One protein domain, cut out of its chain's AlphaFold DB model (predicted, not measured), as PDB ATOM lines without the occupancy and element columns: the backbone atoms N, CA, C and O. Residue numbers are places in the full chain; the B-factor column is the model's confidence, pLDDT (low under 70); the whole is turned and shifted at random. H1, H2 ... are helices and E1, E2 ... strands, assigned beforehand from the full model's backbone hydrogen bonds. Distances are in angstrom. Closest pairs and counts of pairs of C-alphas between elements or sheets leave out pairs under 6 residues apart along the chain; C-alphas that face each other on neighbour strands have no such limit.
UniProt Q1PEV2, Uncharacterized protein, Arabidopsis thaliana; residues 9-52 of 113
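This is residues 9 to 52 of the 113 residues of an uncharacterized protein of Arabidopsis thaliana (UniProt Q1PEV2). A slender rod has a ribbon of two antiparallel strands, E1 and E2, in its middle and a short helix at either end, H1 in the loop that joins the strands and H2 beyond the far end of E2. After H2, residues 44 to 52 fold back toward the middle of the rod as a tail with no named element. The printed part has 44 residues, and its named elements run E1, H1, E2, H2; the class is mixed, helices and strands. It is only just loose, close to extended, with a radius of gyration of the C-alphas of 13.7 A and spans of 38 by 19 by 14 A.

E1 is residues 9 to 12 and begins at C-alpha 9 (15.956, -4.245, 1.638). H1 is residues 16 to 21. E2, the longest strand, is residues 29 to 34, 14.5 A from first to last C-alpha. H2, the longest helix, is residues 36 to 43, 10.5 A long, and ends at C-alpha 43 (10.420, -14.618, -5.784).

E1 and E2 are antiparallel neighbours, with 151 degrees between their directions. The C-alphas of Val 9 and Val 33 face each other at 4.4 A. N 10 and O 32 are 2.8 A apart, and N 12 and O 29 are 2.8 A apart, both within hydrogen-bond range. E1 and H2 are apart, and so are H1 and H2. In H1 and H2 every O i to N i+4 pair is within hydrogen-bond range.

The two C-alphas farthest apart, those of Ser 22 and Lys 44, are 38.7 A from each other. The links E1 to H1 and E2 to H2 are tight, and the link H1 to E2 is short, with 7 residues. The printed part has no cut. Its mean pLDDT is 92.9, and no printed residue is under 70.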
ATOM      1  N   VAL A   9      16.155  -5.696   1.677       95.75
ATOM      2  CA  VAL A   9      15.956  -4.245   1.638       95.75
ATOM      3  C   VAL A   9      16.126  -3.722   0.216       95.75
ATOM      4  O   VAL A   9      16.912  -4.258  -0.560       95.75
ATOM      5  N   VAL A  10      15.393  -2.664  -0.116       95.19
ATOM      6  CA  VAL A  10      15.548  -1.902  -1.358       95.19
ATOM      7  C   VAL A  10      16.446  -0.710  -1.071       95.19
ATOM      8  O   VAL A  10      16.230   0.008  -0.091       95.19
ATOM      9  N   ILE A  11      17.435  -0.502  -1.929       95.62
ATOM     10  CA  ILE A  11      18.489   0.489  -1.754       95.62
ATOM     11  C   ILE A  11      18.372   1.570  -2.836       95.62
ATOM     12  O   ILE A  11      18.122   1.255  -3.996       95.62
ATOM     13  N   ASP A  12      18.575   2.831  -2.456       95.00
ATOM     14  CA  ASP A  12      18.799   3.927  -3.395       95.00
ATOM     15  C   ASP A  12      20.263   3.966  -3.854       95.00
ATOM     16  O   ASP A  12      21.200   4.020  -3.042       95.00
ATOM     17  N   HIS A  13      20.456   3.981  -5.170       90.75
ATOM     18  CA  HIS A  13      21.763   4.094  -5.804       90.75
ATOM     19  C   HIS A  13      22.063   5.493  -6.345       90.75
ATOM     20  O   HIS A  13      23.202   5.734  -6.740       90.75
ATOM     21  N   THR A  14      21.119   6.443  -6.311       89.75
ATOM     22  CA  THR A  14      21.329   7.806  -6.826       89.75
ATOM     23  C   THR A  14      22.500   8.524  -6.142       89.75
ATOM     24  O   THR A  14      23.183   9.331  -6.767       89.75
ATOM     25  N   GLY A  15      22.793   8.204  -4.878       84.88
ATOM     26  CA  GLY A  15      23.930   8.765  -4.138       84.88
ATOM     27  C   GLY A  15      25.280   8.067  -4.351       84.88
ATOM     28  O   GLY A  15      26.293   8.569  -3.867       84.88
ATOM     29  N   LYS A  16      25.321   6.925  -5.051       90.06
ATOM     30  CA  LYS A  16      26.494   6.035  -5.077       90.06
ATOM     31  C   LYS A  16      27.724   6.660  -5.720       90.06
ATOM     32  O   LYS A  16      28.813   6.550  -5.165       90.06
ATOM     33  N   GLU A  17      27.555   7.303  -6.868       90.25
ATOM     34  CA  GLU A  17      28.661   7.903  -7.623       90.25
ATOM     35  C   GLU A  17      29.333   9.027  -6.822       90.25
ATOM     36  O   GLU A  17      30.521   8.950  -6.524       90.25
ATOM     37  N   LYS A  18      28.542   9.982  -6.321       89.31
ATOM     38  CA  LYS A  18      29.029  11.081  -5.469       89.31
ATOM     39  C   LYS A  18      29.690  10.590  -4.179       89.31
ATOM     40  O   LYS A  18      30.680  11.159  -3.718       89.31
ATOM     41  N   ALA A  19      29.144   9.539  -3.566       90.75
ATOM     42  CA  ALA A  19      29.736   8.929  -2.379       90.75
ATOM     43  C   ALA A  19      31.108   8.312  -2.688       90.75
ATOM     44  O   ALA A  19      32.040   8.451  -1.899       90.75
ATOM     45  N   GLN A  20      31.251   7.676  -3.852       90.44
ATOM     46  CA  GLN A  20      32.516   7.101  -4.294       90.44
ATOM     47  C   GLN A  20      33.561   8.183  -4.597       90.44
ATOM     48  O   GLN A  20      34.700   8.065  -4.152       90.44
ATOM     49  N   GLU A  21      33.173   9.259  -5.285       93.00
ATOM     50  CA  GLU A  21      34.047  10.401  -5.599       93.00
ATOM     51  C   GLU A  21      34.546  11.131  -4.346       93.00
ATOM     52  O   GLU A  21      35.687  11.583  -4.293       93.00
ATOM     53  N   SER A  22      33.707  11.213  -3.312       92.94
ATOM     54  CA  SER A  22      34.051  11.835  -2.027       92.94
ATOM     55  C   SER A  22      34.826  10.917  -1.072       92.94
ATOM     56  O   SER A  22      35.207  11.352   0.014       92.94
ATOM     57  N   GLY A  23      35.059   9.651  -1.439       93.00
ATOM     58  CA  GLY A  23      35.695   8.665  -0.559       93.00
ATOM     59  C   GLY A  23      34.831   8.257   0.643       93.00
ATOM     60  O   GLY A  23      35.351   7.772   1.650       93.00
ATOM     61  N   SER A  24      33.512   8.455   0.563       90.88
ATOM     62  CA  SER A  24      32.573   8.053   1.609       90.88
ATOM     63  C   SER A  24      32.499   6.530   1.723       90.88
ATOM     64  O   SER A  24      32.277   5.816   0.746       90.88
ATOM     65  N   LYS A  25      32.603   6.018   2.956       92.38
ATOM     66  CA  LYS A  25      32.402   4.589   3.262       92.38
ATOM     67  C   LYS A  25      30.942   4.149   3.119       92.38
ATOM     68  O   LYS A  25      30.672   2.957   2.996       92.38
ATOM     69  N   VAL A  26      30.006   5.096   3.170       91.56
ATOM     70  CA  VAL A  26      28.572   4.851   2.997       91.56
ATOM     71  C   VAL A  26      28.203   5.237   1.572       91.56
ATOM     72  O   VAL A  26      28.265   6.412   1.218       91.56
ATOM     73  N   THR A  27      27.837   4.246   0.759       92.38
ATOM     74  CA  THR A  27      27.614   4.410  -0.688       92.38
ATOM     75  C   THR A  27      26.145   4.505  -1.080       92.38
ATOM     76  O   THR A  27      25.831   4.888  -2.200       92.38
ATOM     77  N   SER A  28      25.232   4.155  -0.179       92.56
ATOM     78  CA  SER A  28      23.826   3.985  -0.515       92.56
ATOM     79  C   SER A  28      22.931   4.087   0.719       92.56
ATOM     80  O   SER A  28      23.394   3.929   1.849       92.56
ATOM     81  N   ILE A  29      21.637   4.326   0.491       94.00
ATOM     82  CA  ILE A  29      20.626   4.507   1.541       94.00
ATOM     83  C   ILE A  29      19.541   3.440   1.390       94.00
ATOM     84  O   ILE A  29      19.124   3.123   0.281       94.00
ATOM     85  N   VAL A  30      19.067   2.880   2.503       95.19
ATOM     86  CA  VAL A  30      17.927   1.953   2.495       95.19
ATOM     87  C   VAL A  30      16.627   2.740   2.322       95.19
ATOM     88  O   VAL A  30      16.283   3.559   3.168       95.19
ATOM     89  N   CYS A  31      15.880   2.452   1.258       94.50
ATOM     90  CA  CYS A  31      14.573   3.058   0.988       94.50
ATOM     91  C   CYS A  31      13.431   2.313   1.668       94.50
ATOM     92  O   CYS A  31      12.498   2.923   2.183       94.50
ATOM     93  N   LYS A  32      13.456   0.980   1.588       94.81
ATOM     94  CA  LYS A  32      12.366   0.117   2.054       94.81
ATOM     95  C   LYS A  32      12.928  -1.184   2.594       94.81
ATOM     96  O   LYS A  32      13.880  -1.726   2.044       94.81
ATOM     97  N   VAL A  33      12.295  -1.715   3.629       95.81
ATOM     98  CA  VAL A  33      12.547  -3.072   4.121       95.81
ATOM     99  C   VAL A  33      11.401  -3.950   3.636       95.81
ATOM    100  O   VAL A  33      10.239  -3.569   3.773       95.81
ATOM    101  N   LEU A  34      11.728  -5.091   3.035       95.31
ATOM    102  CA  LEU A  34      10.751  -6.016   2.476       95.31
ATOM    103  C   LEU A  34      10.309  -7.028   3.533       95.31
ATOM    104  O   LEU A  34      11.133  -7.653   4.203       95.31
ATOM    105  N   PHE A  35       8.998  -7.211   3.654       94.25
ATOM    106  CA  PHE A  35       8.399  -8.235   4.504       94.25
ATOM    107  C   PHE A  35       8.284  -9.577   3.776       94.25
ATOM    108  O   PHE A  35       8.350  -9.651   2.548       94.25
ATOM    109  N   PHE A  36       8.060 -10.640   4.547       92.75
ATOM    110  CA  PHE A  36       7.973 -12.015   4.054       92.75
ATOM    111  C   PHE A  36       7.036 -12.181   2.849       92.75
ATOM    112  O   PHE A  36       7.418 -12.789   1.851       92.75
ATOM    113  N   GLU A  37       5.836 -11.604   2.898       94.38
ATOM    114  CA  GLU A  37       4.872 -11.704   1.798       94.38
ATOM    115  C   GLU A  37       5.364 -11.011   0.525       94.38
ATOM    116  O   GLU A  37       5.239 -11.558  -0.568       94.38
ATOM    117  N   GLN A  38       5.995  -9.842   0.661       94.81
ATOM    118  CA  GLN A  38       6.547  -9.099  -0.471       94.81
ATOM    119  C   GLN A  38       7.695  -9.871  -1.123       94.81
ATOM    120  O   GLN A  38       7.734  -9.995  -2.345       94.81
ATOM    121  N   VAL A  39       8.589 -10.448  -0.315       94.75
ATOM    122  CA  VAL A  39       9.680 -11.304  -0.801       94.75
ATOM    123  C   VAL A  39       9.120 -12.523  -1.535       94.75
ATOM    124  O   VAL A  39       9.558 -12.813  -2.643       94.75
ATOM    125  N   ARG A  40       8.097 -13.192  -0.987       93.94
ATOM    126  CA  ARG A  40       7.443 -14.337  -1.647       93.94
ATOM    127  C   ARG A  40       6.782 -13.982  -2.971       93.94
ATOM    128  O   ARG A  40       6.755 -14.817  -3.870       93.94
ATOM    129  N   LEU A  41       6.199 -12.792  -3.084       95.12
ATOM    130  CA  LEU A  41       5.621 -12.318  -4.342       95.12
ATOM    131  C   LEU A  41       6.719 -12.036  -5.368       95.12
ATOM    132  O   LEU A  41       6.621 -12.497  -6.502       95.12
ATOM    133  N   LEU A  42       7.787 -11.352  -4.953       94.62
ATOM    134  CA  LEU A  42       8.919 -11.046  -5.822       94.62
ATOM    135  C   LEU A  42       9.633 -12.314  -6.293       94.62
ATOM    136  O   LEU A  42       9.916 -12.414  -7.478       94.62
ATOM    137  N   GLN A  43       9.820 -13.320  -5.435       93.94
ATOM    138  CA  GLN A  43      10.420 -14.618  -5.784       93.94
ATOM    139  C   GLN A  43       9.693 -15.373  -6.906       93.94
ATOM    140  O   GLN A  43      10.306 -16.194  -7.584       93.94
ATOM    141  N   LYS A  44       8.395 -15.117  -7.111       93.75
ATOM    142  CA  LYS A  44       7.619 -15.699  -8.220       93.75
ATOM    143  C   LYS A  44       7.786 -14.925  -9.527       93.75
ATOM    144  O   LYS A  44       7.385 -15.416 -10.577       93.75
ATOM    145  N   SER A  45       8.312 -13.706  -9.456       93.50
ATOM    146  CA  SER A  45       8.527 -12.846 -10.613       93.50
ATOM    147  C   SER A  45       9.896 -13.118 -11.252       93.50
ATOM    148  O   SER A  45      10.839 -13.492 -10.551       93.50
ATOM    149  N   PRO A  46      10.043 -12.891 -12.568       90.94
ATOM    150  CA  PRO A  46      11.338 -12.996 -13.238       90.94
ATOM    151  C   PRO A  46      12.348 -11.935 -12.768       90.94
ATOM    152  O   PRO A  46      13.542 -12.113 -12.976       90.94
ATOM    153  N   GLU A  47      11.883 -10.871 -12.106       91.25
ATOM    154  CA  GLU A  47      12.709  -9.782 -11.565       91.25
ATOM    155  C   GLU A  47      13.492 -10.202 -10.306       91.25
ATOM    156  O   GLU A  47      14.360  -9.467  -9.839       91.25
ATOM    157  N   TRP A  48      13.204 -11.374  -9.717       94.44
ATOM    158  CA  TRP A  48      13.930 -11.822  -8.529       94.44
ATOM    159  C   TRP A  48      15.391 -12.156  -8.859       94.44
ATOM    160  O   TRP A  48      15.637 -13.087  -9.639       94.44
ATOM    161  N   PRO A  49      16.373 -11.474  -8.236       93.44
ATOM    162  CA  PRO A  49      17.777 -11.683  -8.555       93.44
ATOM    163  C   PRO A  49      18.217 -13.124  -8.297       93.44
ATOM    164  O   PRO A  49      17.926 -13.703  -7.248       93.44
ATOM    165  N   GLU A  50      18.969 -13.696  -9.236       91.50
ATOM    166  CA  GLU A  50      19.409 -15.096  -9.174       91.50
ATOM    167  C   GLU A  50      20.236 -15.402  -7.928       91.50
ATOM    168  O   GLU A  50      20.021 -16.426  -7.286       91.50
ATOM    169  N   ILE A  51      21.076 -14.454  -7.510       91.88
ATOM    170  CA  ILE A  51      21.886 -14.545  -6.286       91.88
ATOM    171  C   ILE A  51      21.053 -14.775  -5.013       91.88
ATOM    172  O   ILE A  51      21.572 -15.259  -4.011       91.88
ATOM    173  N   PHE A  52      19.758 -14.445  -5.038       91.38
ATOM    174  CA  PHE A  52      18.842 -14.625  -3.915       91.38
ATOM    175  C   PHE A  52      17.935 -15.855  -4.052       91.38
ATOM    176  O   PHE A  52      17.137 -16.103  -3.150       91.38
TER     177      PHE A  52